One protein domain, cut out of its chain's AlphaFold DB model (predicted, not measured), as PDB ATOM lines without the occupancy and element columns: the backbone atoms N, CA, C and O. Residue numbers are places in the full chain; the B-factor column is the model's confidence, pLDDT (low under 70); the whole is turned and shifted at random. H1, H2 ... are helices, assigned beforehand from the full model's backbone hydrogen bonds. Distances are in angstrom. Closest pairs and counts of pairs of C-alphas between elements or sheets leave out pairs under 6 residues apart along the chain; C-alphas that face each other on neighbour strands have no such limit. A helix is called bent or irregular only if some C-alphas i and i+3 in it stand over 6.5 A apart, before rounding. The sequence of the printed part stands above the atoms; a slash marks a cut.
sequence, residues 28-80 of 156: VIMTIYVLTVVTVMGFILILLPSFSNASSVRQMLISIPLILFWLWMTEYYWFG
ATOM      1  N   VAL A  28     186.304 160.659 117.822       69.50
ATOM      2  CA  VAL A  28     185.420 161.477 116.967       69.50
ATOM      3  C   VAL A  28     184.000 161.571 117.529       69.50
ATOM      4  O   VAL A  28     183.455 162.670 117.628       69.50
ATOM      5  N   ILE A  29     183.412 160.442 117.940       71.19
ATOM      6  CA  ILE A  29     182.079 160.421 118.564       71.19
ATOM      7  C   ILE A  29     182.077 161.270 119.835       71.19
ATOM      8  O   ILE A  29     181.137 162.026 120.084       71.19
ATOM      9  N   MET A  30     183.155 161.185 120.612       71.88
ATOM     10  CA  MET A  30     183.302 161.940 121.849       71.88
ATOM     11  C   MET A  30     183.419 163.444 121.601       71.88
ATOM     12  O   MET A  30     182.792 164.216 122.325       71.88
ATOM     13  N   THR A  31     184.125 163.881 120.553       72.38
ATOM     14  CA  THR A  31     184.164 165.301 120.166       72.38
ATOM     15  C   THR A  31     182.780 165.818 119.794       72.38
ATOM     16  O   THR A  31     182.385 166.889 120.251       72.38
ATOM     17  N   ILE A  32     182.029 165.054 118.991       79.38
ATOM     18  CA  ILE A  32     180.666 165.424 118.583       79.38
ATOM     19  C   ILE A  32     179.781 165.549 119.821       79.38
ATOM     20  O   ILE A  32     179.134 166.576 120.001       79.38
ATOM     21  N   TYR A  33     179.811 164.555 120.712       78.12
ATOM     22  CA  TYR A  33     179.024 164.567 121.941       78.12
ATOM     23  C   TYR A  33     179.338 165.786 122.818       78.12
ATOM     24  O   TYR A  33     178.426 166.492 123.247       78.12
ATOM     25  N   VAL A  34     180.622 166.081 123.037       77.25
ATOM     26  CA  VAL A  34     181.062 167.252 123.811       77.25
ATOM     27  C   VAL A  34     180.539 168.547 123.193       77.25
ATOM     28  O   VAL A  34     179.965 169.367 123.905       77.25
ATOM     29  N   LEU A  35     180.674 168.721 121.876       81.50
ATOM     30  CA  LEU A  35     180.192 169.914 121.175       81.50
ATOM     31  C   LEU A  35     178.670 170.056 121.259       81.50
ATOM     32  O   LEU A  35     178.171 171.151 121.533       81.50
ATOM     33  N   THR A  36     177.925 168.967 121.062       82.69
ATOM     34  CA  THR A  36     176.460 168.969 121.162       82.69
ATOM     35  C   THR A  36     176.007 169.352 122.565       82.69
ATOM     36  O   THR A  36     175.114 170.177 122.725       82.69
ATOM     37  N   VAL A  37     176.635 168.813 123.607       81.56
ATOM     38  CA  VAL A  37     176.229 169.143 124.973       81.56
ATOM     39  C   VAL A  37     176.615 170.577 125.341       81.56
ATOM     40  O   VAL A  37     175.793 171.280 125.923       81.56
ATOM     41  N   VAL A  38     177.802 171.057 124.958       79.62
ATOM     42  CA  VAL A  38     178.208 172.457 125.192       79.62
ATOM     43  C   VAL A  38     177.247 173.434 124.510       79.62
ATOM     44  O   VAL A  38     176.829 174.413 125.127       79.62
ATOM     45  N   THR A  39     176.848 173.158 123.267       82.25
ATOM     46  CA  THR A  39     175.896 174.006 122.529       82.25
ATOM     47  C   THR A  39     174.502 173.993 123.152       82.25
ATOM     48  O   THR A  39     173.922 175.061 123.349       82.25
ATOM     49  N   VAL A  40     173.986 172.824 123.544       84.06
ATOM     50  CA  VAL A  40     172.691 172.708 124.237       84.06
ATOM     51  C   VAL A  40     172.717 173.424 125.587       84.06
ATOM     52  O   VAL A  40     171.799 174.180 125.895       84.06
ATOM     53  N   MET A  41     173.777 173.249 126.378       80.94
ATOM     54  CA  MET A  41     173.933 173.930 127.665       80.94
ATOM     55  C   MET A  41     173.992 175.449 127.495       80.94
ATOM     56  O   MET A  41     173.309 176.169 128.221       80.94
ATOM     57  N   GLY A  42     174.749 175.941 126.512       77.56
ATOM     58  CA  GLY A  42     174.783 177.364 126.176       77.56
ATOM     59  C   GLY A  42     173.403 177.899 125.793       77.56
ATOM     60  O   GLY A  42     172.987 178.943 126.291       77.56
ATOM     61  N   PHE A  43     172.654 177.152 124.981       80.19
ATOM     62  CA  PHE A  43     171.302 177.526 124.572       80.19
ATOM     63  C   PHE A  43     170.321 177.581 125.754       80.19
ATOM     64  O   PHE A  43     169.578 178.550 125.895       80.19
ATOM     65  N   ILE A  44     170.365 176.594 126.656       80.19
ATOM     66  CA  ILE A  44     169.550 176.574 127.882       80.19
ATOM     67  C   ILE A  44     169.874 177.778 128.772       80.19
ATOM     68  O   ILE A  44     168.964 178.428 129.285       80.19
ATOM     69  N   LEU A  45     171.158 178.107 128.938       75.94
ATOM     70  CA  LEU A  45     171.585 179.249 129.747       75.94
ATOM     71  C   LEU A  45     171.114 180.589 129.163       75.94
ATOM     72  O   LEU A  45     170.752 181.478 129.927       75.94
ATOM     73  N   ILE A  46     171.061 180.731 127.835       74.12
ATOM     74  CA  ILE A  46     170.514 181.928 127.171       74.12
ATOM     75  C   ILE A  46     168.997 182.038 127.383       74.12
ATOM     76  O   ILE A  46     168.481 183.136 127.590       74.12
ATOM     77  N   LEU A  47     168.280 180.911 127.354       78.25
ATOM     78  CA  LEU A  47     166.829 180.874 127.539       78.25
ATOM     79  C   LEU A  47     166.380 181.096 128.989       78.25
ATOM     80  O   LEU A  47     165.213 181.417 129.211       78.25
ATOM     81  N   LEU A  48     167.265 180.937 129.979       77.19
ATOM     82  CA  LEU A  48     166.942 181.193 131.383       77.19
ATOM     83  C   LEU A  48     166.896 182.710 131.655       77.19
ATOM     84  O   LEU A  48     167.952 183.345 131.687       77.19
ATOM     85  N   PRO A  49     165.723 183.306 131.959       67.56
ATOM     86  CA  PRO A  49     165.590 184.758 132.139       67.56
ATOM     87  C   PRO A  49     166.445 185.297 133.292       67.56
ATOM     88  O   PRO A  49     166.957 186.411 133.245       67.56
ATOM     89  N   SER A  50     166.627 184.486 134.337       68.38
ATOM     90  CA  SER A  50     167.472 184.809 135.493       68.38
ATOM     91  C   SER A  50     168.963 184.826 135.159       68.38
ATOM     92  O   SER A  50     169.740 185.446 135.882       68.38
ATOM     93  N   PHE A  51     169.366 184.124 134.099       65.94
ATOM     94  CA  PHE A  51     170.747 184.057 133.639       65.94
ATOM     95  C   PHE A  51     171.007 185.122 132.569       65.94
ATOM     96  O   PHE A  51     171.986 185.855 132.681       65.94
ATOM     97  N   SER A  52     170.104 185.295 131.600       66.06
ATOM     98  CA  SER A  52     170.227 186.304 130.538       66.06
ATOM     99  C   SER A  52     170.185 187.747 131.056       66.06
ATOM    100  O   SER A  52     170.930 188.584 130.556       66.06
ATOM    101  N   ASN A  53     169.401 188.022 132.104       70.81
ATOM    102  CA  ASN A  53     169.310 189.347 132.731       70.81
ATOM    103  C   ASN A  53     170.359 189.596 133.833       70.81
ATOM    104  O   ASN A  53     170.360 190.657 134.461       70.81
ATOM    105  N   ALA A  54     171.231 188.628 134.125       70.44
ATOM    106  CA  ALA A  54     172.300 188.803 135.103       70.44
ATOM    107  C   ALA A  54     173.477 189.602 134.511       70.44
ATOM    108  O   ALA A  54     173.754 189.530 133.318       70.44
ATOM    109  N   SER A  55     174.214 190.335 135.353       78.06
ATOM    110  CA  SER A  55     175.447 191.004 134.920       78.06
ATOM    111  C   SER A  55     176.478 189.988 134.415       78.06
ATOM    112  O   SER A  55     176.543 188.861 134.914       78.06
ATOM    113  N   SER A  56     177.337 190.389 133.472       76.62
ATOM    114  CA  SER A  56     178.339 189.497 132.860       76.62
ATOM    115  C   SER A  56     179.244 188.808 133.892       76.62
ATOM    116  O   SER A  56     179.601 187.643 133.731       76.62
ATOM    117  N   VAL A  57     179.549 189.487 135.003       78.38
ATOM    118  CA  VAL A  57     180.323 188.922 136.123       78.38
ATOM    119  C   VAL A  57     179.557 187.790 136.816       78.38
ATOM    120  O   VAL A  57     180.123 186.736 137.096       78.38
ATOM    121  N   ARG A  58     178.254 187.964 137.062       76.94
ATOM    122  CA  ARG A  58     177.412 186.944 137.701       76.94
ATOM    123  C   ARG A  58     177.167 185.751 136.773       76.94
ATOM    124  O   ARG A  58     177.155 184.618 137.245       76.94
ATOM    125  N   GLN A  59     177.043 185.993 135.468       75.88
ATOM    126  CA  GLN A  59     176.982 184.933 134.457       75.88
ATOM    127  C   GLN A  59     178.267 184.097 134.442       75.88
ATOM    128  O   GLN A  59     178.179 182.872 134.474       75.88
ATOM    129  N   MET A  60     179.449 184.729 134.467       76.88
ATOM    130  CA  MET A  60     180.735 184.020 134.571       76.88
ATOM    131  C   MET A  60     180.838 183.190 135.853       76.88
ATOM    132  O   MET A  60     181.219 182.023 135.804       76.88
ATOM    133  N   LEU A  61     180.466 183.761 137.000       82.50
ATOM    134  CA  LEU A  61     180.558 183.068 138.289       82.50
ATOM    135  C   LEU A  61     179.671 181.822 138.375       82.50
ATOM    136  O   LEU A  61     180.006 180.899 139.109       82.50
ATOM    137  N   ILE A  62     178.560 181.777 137.636       78.94
ATOM    138  CA  ILE A  62     177.667 180.612 137.598       78.94
ATOM    139  C   ILE A  62     178.089 179.633 136.493       78.94
ATOM    140  O   ILE A  62     178.044 178.421 136.703       78.94
ATOM    141  N   SER A  63     178.526 180.120 135.326       78.06
ATOM    142  CA  SER A  63     178.902 179.251 134.204       78.06
ATOM    143  C   SER A  63     180.195 178.487 134.456       78.06
ATOM    144  O   SER A  63     180.243 177.295 134.170       78.06
ATOM    145  N   ILE A  64     181.220 179.119 135.033       81.94
ATOM    146  CA  ILE A  64     182.520 178.486 135.297       81.94
ATOM    147  C   ILE A  64     182.384 177.203 136.136       81.94
ATOM    148  O   ILE A  64     182.809 176.149 135.655       81.94
ATOM    149  N   PRO A  65     181.787 177.212 137.346       82.50
ATOM    150  CA  PRO A  65     181.676 175.997 138.152       82.50
ATOM    151  C   PRO A  65     180.801 174.936 137.482       82.50
ATOM    152  O   PRO A  65     181.066 173.746 137.621       82.50
ATOM    153  N   LEU A  66     179.793 175.352 136.715       81.75
ATOM    154  CA  LEU A  66     178.878 174.452 136.025       81.75
ATOM    155  C   LEU A  66     179.555 173.758 134.831       81.75
ATOM    156  O   LEU A  66     179.401 172.550 134.659       81.75
ATOM    157  N   ILE A  67     180.387 174.482 134.077       80.19
ATOM    158  CA  ILE A  67     181.245 173.929 133.021       80.19
ATOM    159  C   ILE A  67     182.295 172.992 133.624       80.19
ATOM    160  O   ILE A  67     182.499 171.901 133.101       80.19
ATOM    161  N   LEU A  68     182.937 173.368 134.733       82.81
ATOM    162  CA  LEU A  68     183.923 172.516 135.406       82.81
ATOM    163  C   LEU A  68     183.295 171.225 135.940       82.81
ATOM    164  O   LEU A  68     183.848 170.144 135.738       82.81
ATOM    165  N   PHE A  69     182.124 171.317 136.573       81.88
ATOM    166  CA  PHE A  69     181.375 170.149 137.033       81.88
ATOM    167  C   PHE A  69     180.969 169.254 135.860       81.88
ATOM    168  O   PHE A  69     181.114 168.034 135.925       81.88
ATOM    169  N   TRP A  70     180.526 169.857 134.757       80.00
ATOM    170  CA  TRP A  70     180.178 169.132 133.545       80.00
ATOM    171  C   TRP A  70     181.384 168.420 132.918       80.00
ATOM    172  O   TRP A  70     181.294 167.232 132.602       80.00
ATOM    173  N   LEU A  71     182.530 169.097 132.798       78.06
ATOM    174  CA  LEU A  71     183.785 168.500 132.335       78.06
ATOM    175  C   LEU A  71     184.208 167.343 133.242       78.06
ATOM    176  O   LEU A  71     184.625 166.297 132.757       78.06
ATOM    177  N   TRP A  72     184.052 167.482 134.555       78.19
ATOM    178  CA  TRP A  72     184.376 166.407 135.484       78.19
ATOM    179  C   TRP A  72     183.451 165.190 135.324       78.19
ATOM    180  O   TRP A  72     183.928 164.064 135.186       78.19
ATOM    181  N   MET A  73     182.135 165.404 135.250       75.88
ATOM    182  CA  MET A  73     181.146 164.333 135.062       75.88
ATOM    183  C   MET A  73     181.302 163.619 133.716       75.88
ATOM    184  O   MET A  73     181.120 162.405 133.620       75.88
ATOM    185  N   THR A  74     181.665 164.359 132.669       73.19
ATOM    186  CA  THR A  74     181.818 163.822 131.313       73.19
ATOM    187  C   THR A  74     183.232 163.363 130.991       73.19
ATOM    188  O   THR A  74     183.493 162.975 129.858       73.19
ATOM    189  N   GLU A  75     184.143 163.316 131.968       76.31
ATOM    190  CA  GLU A  75     185.532 162.880 131.769       76.31
ATOM    191  C   GLU A  75     185.614 161.482 131.132       76.31
ATOM    192  O   GLU A  75     186.518 161.204 130.351       76.31
ATOM    193  N   TYR A  76     184.633 160.606 131.381       67.56
ATOM    194  CA  TYR A  76     184.533 159.306 130.699       67.56
ATOM    195  C   TYR A  76     184.340 159.402 129.185       67.56
ATOM    196  O   TYR A  76     184.769 158.510 128.463       67.56
ATOM    197  N   TYR A  77     183.747 160.486 128.707       69.62
ATOM    198  CA  TYR A  77     183.508 160.710 127.295       69.62
ATOM    199  C   TYR A  77     184.707 161.417 126.650       69.62
ATOM    200  O   TYR A  77     185.252 160.945 125.662       69.62
ATOM    201  N   TRP A  78     185.228 162.499 127.229       71.81
ATOM    202  CA  TRP A  78     186.256 163.298 126.542       71.81
ATOM    203  C   TRP A  78     187.711 162.929 126.855       71.81
ATOM    204  O   TRP A  78     188.610 163.515 126.249       71.81
ATOM    205  N   PHE A  79     187.998 161.961 127.741       75.88
ATOM    206  CA  PHE A  79     189.394 161.618 128.065       75.88
ATOM    207  C   PHE A  79     190.227 161.254 126.828       75.88
ATOM    208  O   PHE A  79     191.398 161.624 126.754       75.88
ATOM    209  N   GLY A  80     189.609 160.624 125.825       70.94
ATOM    210  CA  GLY A  80     190.255 160.279 124.561       70.94
ATOM    211  C   GLY A  80     190.807 161.468 123.767       70.94
ATOM    212  O   GLY A  80     191.689 161.288 122.933       70.94
TER     213      GLY A  80
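AT A GLANCE: This is residues 28 to 80 of the 156 residues of an uncharacterized protein of Kingella denitrificans ATCC 33394 (UniProt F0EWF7). Two long helices, H1 and H3, lie loosely side by side, the chain folding back between them through short H2; H4 closes the other end against the start of H1. The printed part has 53 residues, 48 of them in four named helices, H1, H2, H3 and H4 in chain order, with no named strand; its class is all helix. The whole is a loose rod, radius of gyration of the C-alphas 12.5 A, spanning 36 by 18 by 12 A.

HOW THE PARTS SIT: H1, residues 28 to 47, and H2, residues 49 to 52, only just touch, only at the corner, with 3 pairs of C-alphas within 8 A; the closest are Ile 46 and Ser 52, 5.5 A. H3, residues 56 to 73, is near H1, with 13 pairs of C-alphas within 10 A. H4, residues 75 to 80, touches H1 at residues 30 to 34 alone, opposite ways at a steep tilt of 48 degrees; the closest C-alphas are Met 30 and Tyr 77, 5.6 A. Every O i to N i+4 pair is within hydrogen-bond range in H1, 12 of 14 in H3 and 1 of 2 in H4; H2 is too short for one.

IN THESE COORDINATES: H1 is 28.9 A long from C-alpha 28 at (185.420, 161.477, 116.967), H3 25.4 A. H4 is irregular, C-alphas 77 and 80 being 7.3 A apart, and ends at C-alpha 80 (190.255, 160.279, 124.561).

THE WHOLE: The C-alphas of Asn 53 and Gly 80 are farthest apart, 36.7 A. The printed part has no cut, and its links are tight. The model's pLDDT is under 70 at residues 28, 49 to 52 and 76 to 77.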